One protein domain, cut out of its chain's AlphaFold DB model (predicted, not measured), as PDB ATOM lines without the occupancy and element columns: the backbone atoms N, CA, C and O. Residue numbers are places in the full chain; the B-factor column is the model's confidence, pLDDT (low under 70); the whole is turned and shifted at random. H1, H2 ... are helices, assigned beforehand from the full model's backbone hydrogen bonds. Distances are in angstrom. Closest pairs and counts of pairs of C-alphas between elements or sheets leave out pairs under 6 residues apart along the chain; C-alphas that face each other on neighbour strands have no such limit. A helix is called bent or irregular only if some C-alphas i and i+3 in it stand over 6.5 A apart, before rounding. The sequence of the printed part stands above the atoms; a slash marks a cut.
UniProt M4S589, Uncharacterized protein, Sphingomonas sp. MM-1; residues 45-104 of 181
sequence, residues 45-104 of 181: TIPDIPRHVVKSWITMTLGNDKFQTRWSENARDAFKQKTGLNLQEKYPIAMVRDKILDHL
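This is residues 45 to 104 of the 181 residues of an uncharacterized protein of Sphingomonas sp. MM-1 (UniProt M4S589). Two helices, H1 and H2, lie side by side with a narrow gap between them and run opposite ways, while the chain then folds back across one side of this pair, with the short H3 against H2 and the longer H4 crossing H1 almost at a right angle. The contact between H1 and H2 is slight, and a long loop, residues 62 to 72, takes the chain from the end of H1 over to the start of H2. The printed part has 60 residues with four named helices in the order H1, H2, H3, H4 and no named strand; the class is all helix, and 37 of the 60 residues are in the helices. The whole is compact, with a radius of gyration of the C-alphas of 10.7 A, and the C-alphas span 28 by 25 by 16 A along their three main axes.

Start at Thr 45 and pass residues 45 to 50 to reach H1, residues 51 to 61. Go on through the long link to H2, residues 73 to 83, and compare the two helices: their lines stand at a shallow tilt of 1 degree, and they run opposite ways. They are close but not clearly touching, with 2 pairs of C-alphas within 8 A; look for the closest pair at Ser 56 and Ala 75, whose C-alphas are 6.3 A apart. After H2 a tight link brings you to H3, residues 87 to 90. H2 and H3 touch, and their closest C-alphas are those of Arg 76 and Leu 87, 5.6 A apart. H1 and H3 are apart, but only just, with their closest C-alphas 8.4 A apart. A second tight link leads to H4, residues 93 to 103, and H3 and H4 meet only through their link. Look next from H4 to H1: they touch, with the closest C-alphas those of Val 54 and Ile 100, 7.3 A apart. Their lines stand about perpendicular, at 84 degrees, and their centres are 10.6 A apart. H2 and H4 are apart. In the backbones of H1, H2 and H4 you will find every O i to N i+4 pair within hydrogen-bond range; H3, with 4 residues, is too short for such a pair, and its one O i to N i+3 pair is within range.

Find C-alpha 51 at (108.654, 68.249, 116.148), where H1 begins; from there the helix runs 15.3 A to C-alpha 61 at (112.278, 81.492, 109.455). H2 begins at Glu 73, with its C-alpha at (98.146, 79.489, 106.413), and runs 15.3 A to Thr 83. H3 goes from Leu 87 to Lys 90. H4 begins at Ile 93 and also measures 15.3 A, ending at C-alpha 103, which you find at (117.601, 75.527, 122.108). None of the four helices is bent or irregular.

To see how large the whole is, go to the two C-alphas farthest apart, those of Asp 65 and Gly 84, 30.7 A from each other. The first and last printed C-alphas, those of Thr 45 and Leu 104, are 10.8 A apart. The printed part has no cut; it is one domain, taken from a full chain of 181 residues. The link from H1 to H2, with 11 residues, is long, while those from H2 to H3, with 3 residues, and from H3 to H4, with 2 residues, are tight. In the B-factor column, read the model's own confidence: the mean pLDDT of the printed part is 95.7, and no printed residue is under 70.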
ATOM      1  N   THR A  45     113.756  68.244 117.243       95.38
ATOM      2  CA  THR A  45     113.352  67.646 118.519       95.38
ATOM      3  C   THR A  45     113.711  68.583 119.673       95.38
ATOM      4  O   THR A  45     114.840  68.591 120.150       95.38
ATOM      5  N   ILE A  46     112.727  69.359 120.137       94.25
ATOM      6  CA  ILE A  46     112.851  70.287 121.272       94.25
ATOM      7  C   ILE A  46     111.841  69.888 122.359       94.25
ATOM      8  O   ILE A  46     110.698  69.565 122.019       94.25
ATOM      9  N   PRO A  47     112.212  69.911 123.656       92.81
ATOM     10  CA  PRO A  47     111.285  69.613 124.745       92.81
ATOM     11  C   PRO A  47     109.985  70.431 124.678       92.81
ATOM     12  O   PRO A  47     109.984  71.624 124.371       92.81
ATOM     13  N   ASP A  48     108.868  69.772 124.989       92.38
ATOM     14  CA  ASP A  48     107.508  70.332 125.087       92.38
ATOM     15  C   ASP A  48     106.889  70.929 123.812       92.38
ATOM     16  O   ASP A  48     105.734  71.362 123.847       92.38
ATOM     17  N   ILE A  49     107.607  70.968 122.685       96.19
ATOM     18  CA  ILE A  49     107.056  71.415 121.403       96.19
ATOM     19  C   ILE A  49     107.083  70.238 120.424       96.19
ATOM     20  O   ILE A  49     108.139  69.661 120.170       96.19
ATOM     21  N   PRO A  50     105.944  69.870 119.812       96.12
ATOM     22  CA  PRO A  50     105.927  68.816 118.813       96.12
ATOM     23  C   PRO A  50     106.869  69.134 117.652       96.12
ATOM     24  O   PRO A  50     106.782  70.207 117.055       96.12
ATOM     25  N   ARG A  51     107.682  68.151 117.251       96.00
ATOM     26  CA  ARG A  51     108.654  68.249 116.148       96.00
ATOM     27  C   ARG A  51     108.141  68.996 114.913       96.00
ATOM     28  O   ARG A  51     108.835  69.819 114.336       96.00
ATOM     29  N   HIS A  52     106.915  68.703 114.479       95.56
ATOM     30  CA  HIS A  52     106.341  69.320 113.282       95.56
ATOM     31  C   HIS A  52     106.053  70.821 113.449       95.56
ATOM     32  O   HIS A  52     106.174  71.550 112.474       95.56
ATOM     33  N   VAL A  53     105.736  71.289 114.661       97.56
ATOM     34  CA  VAL A  53     105.573  72.719 114.974       97.56
ATOM     35  C   VAL A  53     106.933  73.418 114.959       97.56
ATOM     36  O   VAL A  53     107.064  74.472 114.339       97.56
ATOM     37  N   VAL A  54     107.957  72.797 115.563       97.88
ATOM     38  CA  VAL A  54     109.347  73.288 115.505       97.88
ATOM     39  C   VAL A  54     109.809  73.404 114.056       97.88
ATOM     40  O   VAL A  54     110.250  74.466 113.623       97.88
ATOM     41  N   LYS A  55     109.636  72.329 113.276       96.94
ATOM     42  CA  LYS A  55     109.989  72.294 111.855       96.94
ATOM     43  C   LYS A  55     109.273  73.388 111.069       96.94
ATOM     44  O   LYS A  55     109.928  74.096 110.315       96.94
ATOM     45  N   SER A  56     107.964  73.573 111.265       96.94
ATOM     46  CA  SER A  56     107.219  74.652 110.603       96.94
ATOM     47  C   SER A  56     107.797  76.031 110.912       96.94
ATOM     48  O   SER A  56     107.941  76.833 109.993       96.94
ATOM     49  N   TRP A  57     108.158  76.308 112.167       97.75
ATOM     50  CA  TRP A  57     108.737  77.599 112.538       97.75
ATOM     51  C   TRP A  57     110.112  77.823 111.904       97.75
ATOM     52  O   TRP A  57     110.351  78.882 111.322       97.75
ATOM     53  N   ILE A  58     110.995  76.819 111.962       96.94
ATOM     54  CA  ILE A  58     112.343  76.911 111.383       96.94
ATOM     55  C   ILE A  58     112.263  77.072 109.865       96.94
ATOM     56  O   ILE A  58     112.908  77.962 109.329       96.94
ATOM     57  N   THR A  59     111.432  76.291 109.169       95.25
ATOM     58  CA  THR A  59     111.249  76.432 107.715       95.25
ATOM     59  C   THR A  59     110.702  77.807 107.333       95.25
ATOM     60  O   THR A  59     111.140  78.381 106.344       95.25
ATOM     61  N   MET A  60     109.760  78.363 108.103       95.81
ATOM     62  CA  MET A  60     109.261  79.718 107.841       95.81
ATOM     63  C   MET A  60     110.303  80.807 108.133       95.81
ATOM     64  O   MET A  60     110.245  81.873 107.523       95.81
ATOM     65  N   THR A  61     111.208  80.560 109.081       95.44
ATOM     66  CA  THR A  61     112.278  81.492 109.455       95.44
ATOM     67  C   THR A  61     113.397  81.464 108.425       95.44
ATOM     68  O   THR A  61     113.713  82.498 107.868       95.44
ATOM     69  N   LEU A  62     113.912  80.285 108.069       95.31
ATOM     70  CA  LEU A  62     114.968  80.123 107.060       95.31
ATOM     71  C   LEU A  62     114.479  80.304 105.610       95.31
ATOM     72  O   LEU A  62     115.241  80.096 104.677       95.31
ATOM     73  N   GLY A  63     113.212  80.676 105.414       93.31
ATOM     74  CA  GLY A  63     112.644  81.086 104.127       93.31
ATOM     75  C   GLY A  63     112.271  82.571 104.076       93.31
ATOM     76  O   GLY A  63     111.450  82.963 103.247       93.31
ATOM     77  N   ASN A  64     112.758  83.380 105.024       91.56
ATOM     78  CA  ASN A  64     112.474  84.810 105.105       91.56
ATOM     79  C   ASN A  64     113.577  85.563 105.861       91.56
ATOM     80  O   ASN A  64     114.193  85.009 106.763       91.56
ATOM     81  N   ASP A  65     113.750  86.854 105.591       88.19
ATOM     82  CA  ASP A  65     114.803  87.665 106.231       88.19
ATOM     83  C   ASP A  65     114.471  88.056 107.680       88.19
ATOM     84  O   ASP A  65     115.259  88.704 108.358       88.19
ATOM     85  N   LYS A  66     113.260  87.757 108.171       91.44
ATOM     86  CA  LYS A  66     112.795  88.203 109.492       91.44
ATOM     87  C   LYS A  66     112.085  87.103 110.254       91.44
ATOM     88  O   LYS A  66     111.443  86.219 109.686       91.44
ATOM     89  N   PHE A  67     112.108  87.224 111.580       94.19
ATOM     90  CA  PHE A  67     111.260  86.393 112.421       94.19
ATOM     91  C   PHE A  67     109.783  86.664 112.164       94.19
ATOM     92  O   PHE A  67     109.305  87.800 112.133       94.19
ATOM     93  N   GLN A  68     109.048  85.570 112.049       91.94
ATOM     94  CA  GLN A  68     107.630  85.577 111.755       91.94
ATOM     95  C   GLN A  68     106.832  85.971 113.002       91.94
ATOM     96  O   GLN A  68     107.044  85.439 114.091       91.94
ATOM     97  N   THR A  69     105.869  86.876 112.836       92.31
ATOM     98  CA  THR A  69     104.948  87.300 113.909       92.31
ATOM     99  C   THR A  69     103.635  86.518 113.912       92.31
ATOM    100  O   THR A  69     102.826  86.663 114.827       92.31
ATOM    101  N   ARG A  70     103.413  85.672 112.898       94.81
ATOM    102  CA  ARG A  70     102.222  84.832 112.734       94.81
ATOM    103  C   ARG A  70     102.562  83.525 112.032       94.81
ATOM    104  O   ARG A  70     103.451  83.491 111.185       94.81
ATOM    105  N   TRP A  71     101.813  82.469 112.336       97.25
ATOM    106  CA  TRP A  71     101.876  81.220 111.580       97.25
ATOM    107  C   TRP A  71     101.345  81.411 110.156       97.25
ATOM    108  O   TRP A  71     100.352  82.114 109.949       97.25
ATOM    109  N   SER A  72     101.983  80.762 109.180       95.62
ATOM    110  CA  SER A  72     101.489  80.740 107.803       95.62
ATOM    111  C   SER A  72     100.166  79.975 107.719       95.62
ATOM    112  O   SER A  72      99.849  79.147 108.574       95.62
ATOM    113  N   GLU A  73      99.377  80.241 106.680       95.81
ATOM    114  CA  GLU A  73      98.146  79.489 106.413       95.81
ATOM    115  C   GLU A  73      98.420  77.989 106.293       95.81
ATOM    116  O   GLU A  73      97.855  77.214 107.057       95.81
ATOM    117  N   ASN A  74      99.424  77.613 105.498       94.50
ATOM    118  CA  ASN A  74      99.853  76.223 105.351       94.50
ATOM    119  C   ASN A  74     100.224  75.559 106.689       94.50
ATOM    120  O   ASN A  74      99.859  74.408 106.919       94.50
ATOM    121  N   ALA A  75     100.934  76.257 107.586       95.44
ATOM    122  CA  ALA A  75     101.287  75.705 108.897       95.44
ATOM    123  C   ALA A  75     100.047  75.500 109.783       95.44
ATOM    124  O   ALA A  75      99.918  74.460 110.432       95.44
ATOM    125  N   ARG A  76      99.120  76.468 109.783       96.81
ATOM    126  CA  ARG A  76      97.856  76.375 110.530       96.81
ATOM    127  C   ARG A  76      96.993  75.224 110.017       96.81
ATOM    128  O   ARG A  76      96.518  74.431 110.828       96.81
ATOM    129  N   ASP A  77      96.845  75.102 108.703       96.38
ATOM    130  CA  ASP A  77      96.014  74.076 108.076       96.38
ATOM    131  C   ASP A  77      96.599  72.680 108.273       96.38
ATOM    132  O   ASP A  77      95.881  71.773 108.695       96.38
ATOM    133  N   ALA A  78      97.909  72.508 108.072       94.50
ATOM    134  CA  ALA A  78      98.581  71.232 108.305       94.50
ATOM    135  C   ALA A  78      98.472  70.788 109.774       94.50
ATOM    136  O   ALA A  78      98.208  69.617 110.060       94.50
ATOM    137  N   PHE A  79      98.633  71.718 110.721       96.62
ATOM    138  CA  PHE A  79      98.484  71.425 112.145       96.62
ATOM    139  C   PHE A  79      97.040  71.061 112.509       96.62
ATOM    140  O   PHE A  79      96.809  70.068 113.208       96.62
ATOM    141  N   LYS A  80      96.064  71.823 112.004       96.75
ATOM    142  CA  LYS A  80      94.640  71.570 112.238       96.75
ATOM    143  C   LYS A  80      94.201  70.244 111.626       96.75
ATOM    144  O   LYS A  80      93.508  69.483 112.288       96.75
ATOM    145  N   GLN A  81      94.645  69.922 110.413       95.75
ATOM    146  CA  GLN A  81      94.360  68.638 109.772       95.75
ATOM    147  C   GLN A  81      94.922  67.463 110.582       95.75
ATOM    148  O   GLN A  81      94.283  66.419 110.681       95.75
ATOM    149  N   LYS A  82      96.106  67.632 111.179       94.56
ATOM    150  CA  LYS A  82      96.780  66.577 111.941       94.56
ATOM    151  C   LYS A  82      96.231  66.384 113.357       94.56
ATOM    152  O   LYS A  82      96.268  65.269 113.865       94.56
ATOM    153  N   THR A  83      95.790  67.456 114.014       95.44
ATOM    154  CA  THR A  83      95.477  67.443 115.459       95.44
ATOM    155  C   THR A  83      94.035  67.816 115.793       95.44
ATOM    156  O   THR A  83      93.591  67.572 116.910       95.44
ATOM    157  N   GLY A  84      93.315  68.443 114.862       95.75
ATOM    158  CA  GLY A  84      92.010  69.059 115.103       95.75
ATOM    159  C   GLY A  84      92.057  70.380 115.882       95.75
ATOM    160  O   GLY A  84      91.013  70.997 116.075       95.75
ATOM    161  N   LEU A  85      93.234  70.839 116.323       96.44
ATOM    162  CA  LEU A  85      93.393  72.001 117.203       96.44
ATOM    163  C   LEU A  85      93.843  73.261 116.446       96.44
ATOM    164  O   LEU A  85      94.387  73.193 115.344       96.44
ATOM    165  N   ASN A  86      93.656  74.429 117.067       96.81
ATOM    166  CA  ASN A  86      94.198  75.694 116.576       96.81
ATOM    167  C   ASN A  86      95.682  75.833 116.961       96.81
ATOM    168  O   ASN A  86      96.043  75.776 118.138       96.81
ATOM    169  N   LEU A  87      96.542  76.043 115.959       97.31
ATOM    170  CA  LEU A  87      97.989  76.155 116.150       97.31
ATOM    171  C   LEU A  87      98.386  77.361 117.012       97.31
ATOM    172  O   LEU A  87      99.205  77.210 117.910       97.31
ATOM    173  N   GLN A  88      97.811  78.541 116.768       96.12
ATOM    174  CA  GLN A  88      98.184  79.762 117.489       96.12
ATOM    175  C   GLN A  88      97.733  79.720 118.954       96.12
ATOM    176  O   GLN A  88      98.439  80.237 119.813       96.12
ATOM    177  N   GLU A  89      96.584  79.106 119.243       96.19
ATOM    178  CA  GLU A  89      96.088  78.954 120.617       96.19
ATOM    179  C   GLU A  89      96.934  77.958 121.414       96.19
ATOM    180  O   GLU A  89      97.279  78.218 122.566       96.19
ATOM    181  N   LYS A  90      97.300  76.820 120.808       96.94
ATOM    182  CA  LYS A  90      98.074  75.778 121.495       96.94
ATOM    183  C   LYS A  90      99.566  76.101 121.571       96.94
ATOM    184  O   LYS A  90     100.205  75.807 122.579       96.94
ATOM    185  N   TYR A  91     100.105  76.689 120.509       97.44
ATOM    186  CA  TYR A  91     101.512  77.034 120.352       97.44
ATOM    187  C   TYR A  91     101.641  78.470 119.819       97.44
ATOM    188  O   TYR A  91     101.919  78.673 118.629       97.44
ATOM    189  N   PRO A  92     101.441  79.491 120.677       97.56
ATOM    190  CA  PRO A  92     101.651  80.878 120.287       97.56
ATOM    191  C   PRO A  92     103.047  81.073 119.697       97.56
ATOM    192  O   PRO A  92     104.041  80.658 120.293       97.56
ATOM    193  N   ILE A  93     103.129  81.715 118.529       97.25
ATOM    194  CA  ILE A  93     104.383  81.779 117.765       97.25
ATOM    195  C   ILE A  93     105.546  82.424 118.532       97.25
ATOM    196  O   ILE A  93     106.681  81.988 118.375       97.25
ATOM    197  N   ALA A  94     105.273  83.409 119.395       97.12
ATOM    198  CA  ALA A  94     106.293  84.034 120.236       97.12
ATOM    199  C   ALA A  94     106.891  83.037 121.242       97.12
ATOM    200  O   ALA A  94     108.104  82.911 121.323       97.12
ATOM    201  N   MET A  95     106.049  82.249 121.922       97.12
ATOM    202  CA  MET A  95     106.510  81.210 122.852       97.12
ATOM    203  C   MET A  95     107.333  80.135 122.133       97.12
ATOM    204  O   MET A  95     108.367  79.707 122.642       97.12
ATOM    205  N   VAL A  96     106.900  79.723 120.935       97.94
ATOM    206  CA  VAL A  96     107.651  78.758 120.121       97.94
ATOM    207  C   VAL A  96     108.990  79.331 119.675       97.94
ATOM    208  O   VAL A  96     109.999  78.646 119.821       97.94
ATOM    209  N   ARG A  97     109.018  80.575 119.184       97.38
ATOM    210  CA  ARG A  97     110.259  81.273 118.836       97.38
ATOM    211  C   ARG A  97     111.217  81.266 120.015       97.38
ATOM    212  O   ARG A  97     112.341  80.820 119.852       97.38
ATOM    213  N   ASP A  98     110.779  81.732 121.178       97.00
ATOM    214  CA  ASP A  98     111.670  81.929 122.319       97.00
ATOM    215  C   ASP A  98     112.269  80.581 122.776       97.00
ATOM    216  O   ASP A  98     113.487  80.462 122.902       97.00
ATOM    217  N   LYS A  99     111.455  79.514 122.855       97.31
ATOM    218  CA  LYS A  99     111.950  78.150 123.129       97.31
ATOM    219  C   LYS A  99     112.920  77.626 122.063       97.31
ATOM    220  O   LYS A  99     113.893  76.955 122.403       97.31
ATOM    221  N   ILE A 100     112.661  77.895 120.779       97.44
ATOM    222  CA  ILE A 100     113.564  77.491 119.692       97.44
ATOM    223  C   ILE A 100     114.881  78.252 119.783       97.44
ATOM    224  O   ILE A 100     115.926  77.631 119.659       97.44
ATOM    225  N   LEU A 101     114.852  79.561 120.025       97.06
ATOM    226  CA  LEU A 101     116.055  80.384 120.135       97.06
ATOM    227  C   LEU A 101     116.905  80.002 121.350       97.06
ATOM    228  O   LEU A 101     118.129  80.075 121.280       97.06
ATOM    229  N   ASP A 102     116.290  79.563 122.446       96.56
ATOM    230  CA  ASP A 102     117.027  79.033 123.595       96.56
ATOM    231  C   ASP A 102     117.698  77.688 123.286       96.56
ATOM    232  O   ASP A 102     118.818  77.446 123.735       96.56
ATOM    233  N   HIS A 103     117.053  76.832 122.488       95.94
ATOM    234  CA  HIS A 103     117.601  75.527 122.108       95.94
ATOM    235  C   HIS A 103     118.593  75.586 120.933       95.94
ATOM    236  O   HIS A 103     119.543  74.809 120.881       95.94
ATOM    237  N   LEU A 104     118.393  76.518 120.000       95.62
ATOM    238  CA  LEU A 104     119.215  76.767 118.815       95.62
ATOM    239  C   LEU A 104     119.677  78.232 118.807       95.62
ATOM    240  O   LEU A 104     119.193  79.032 117.998       95.62
TER     241      LEU A 104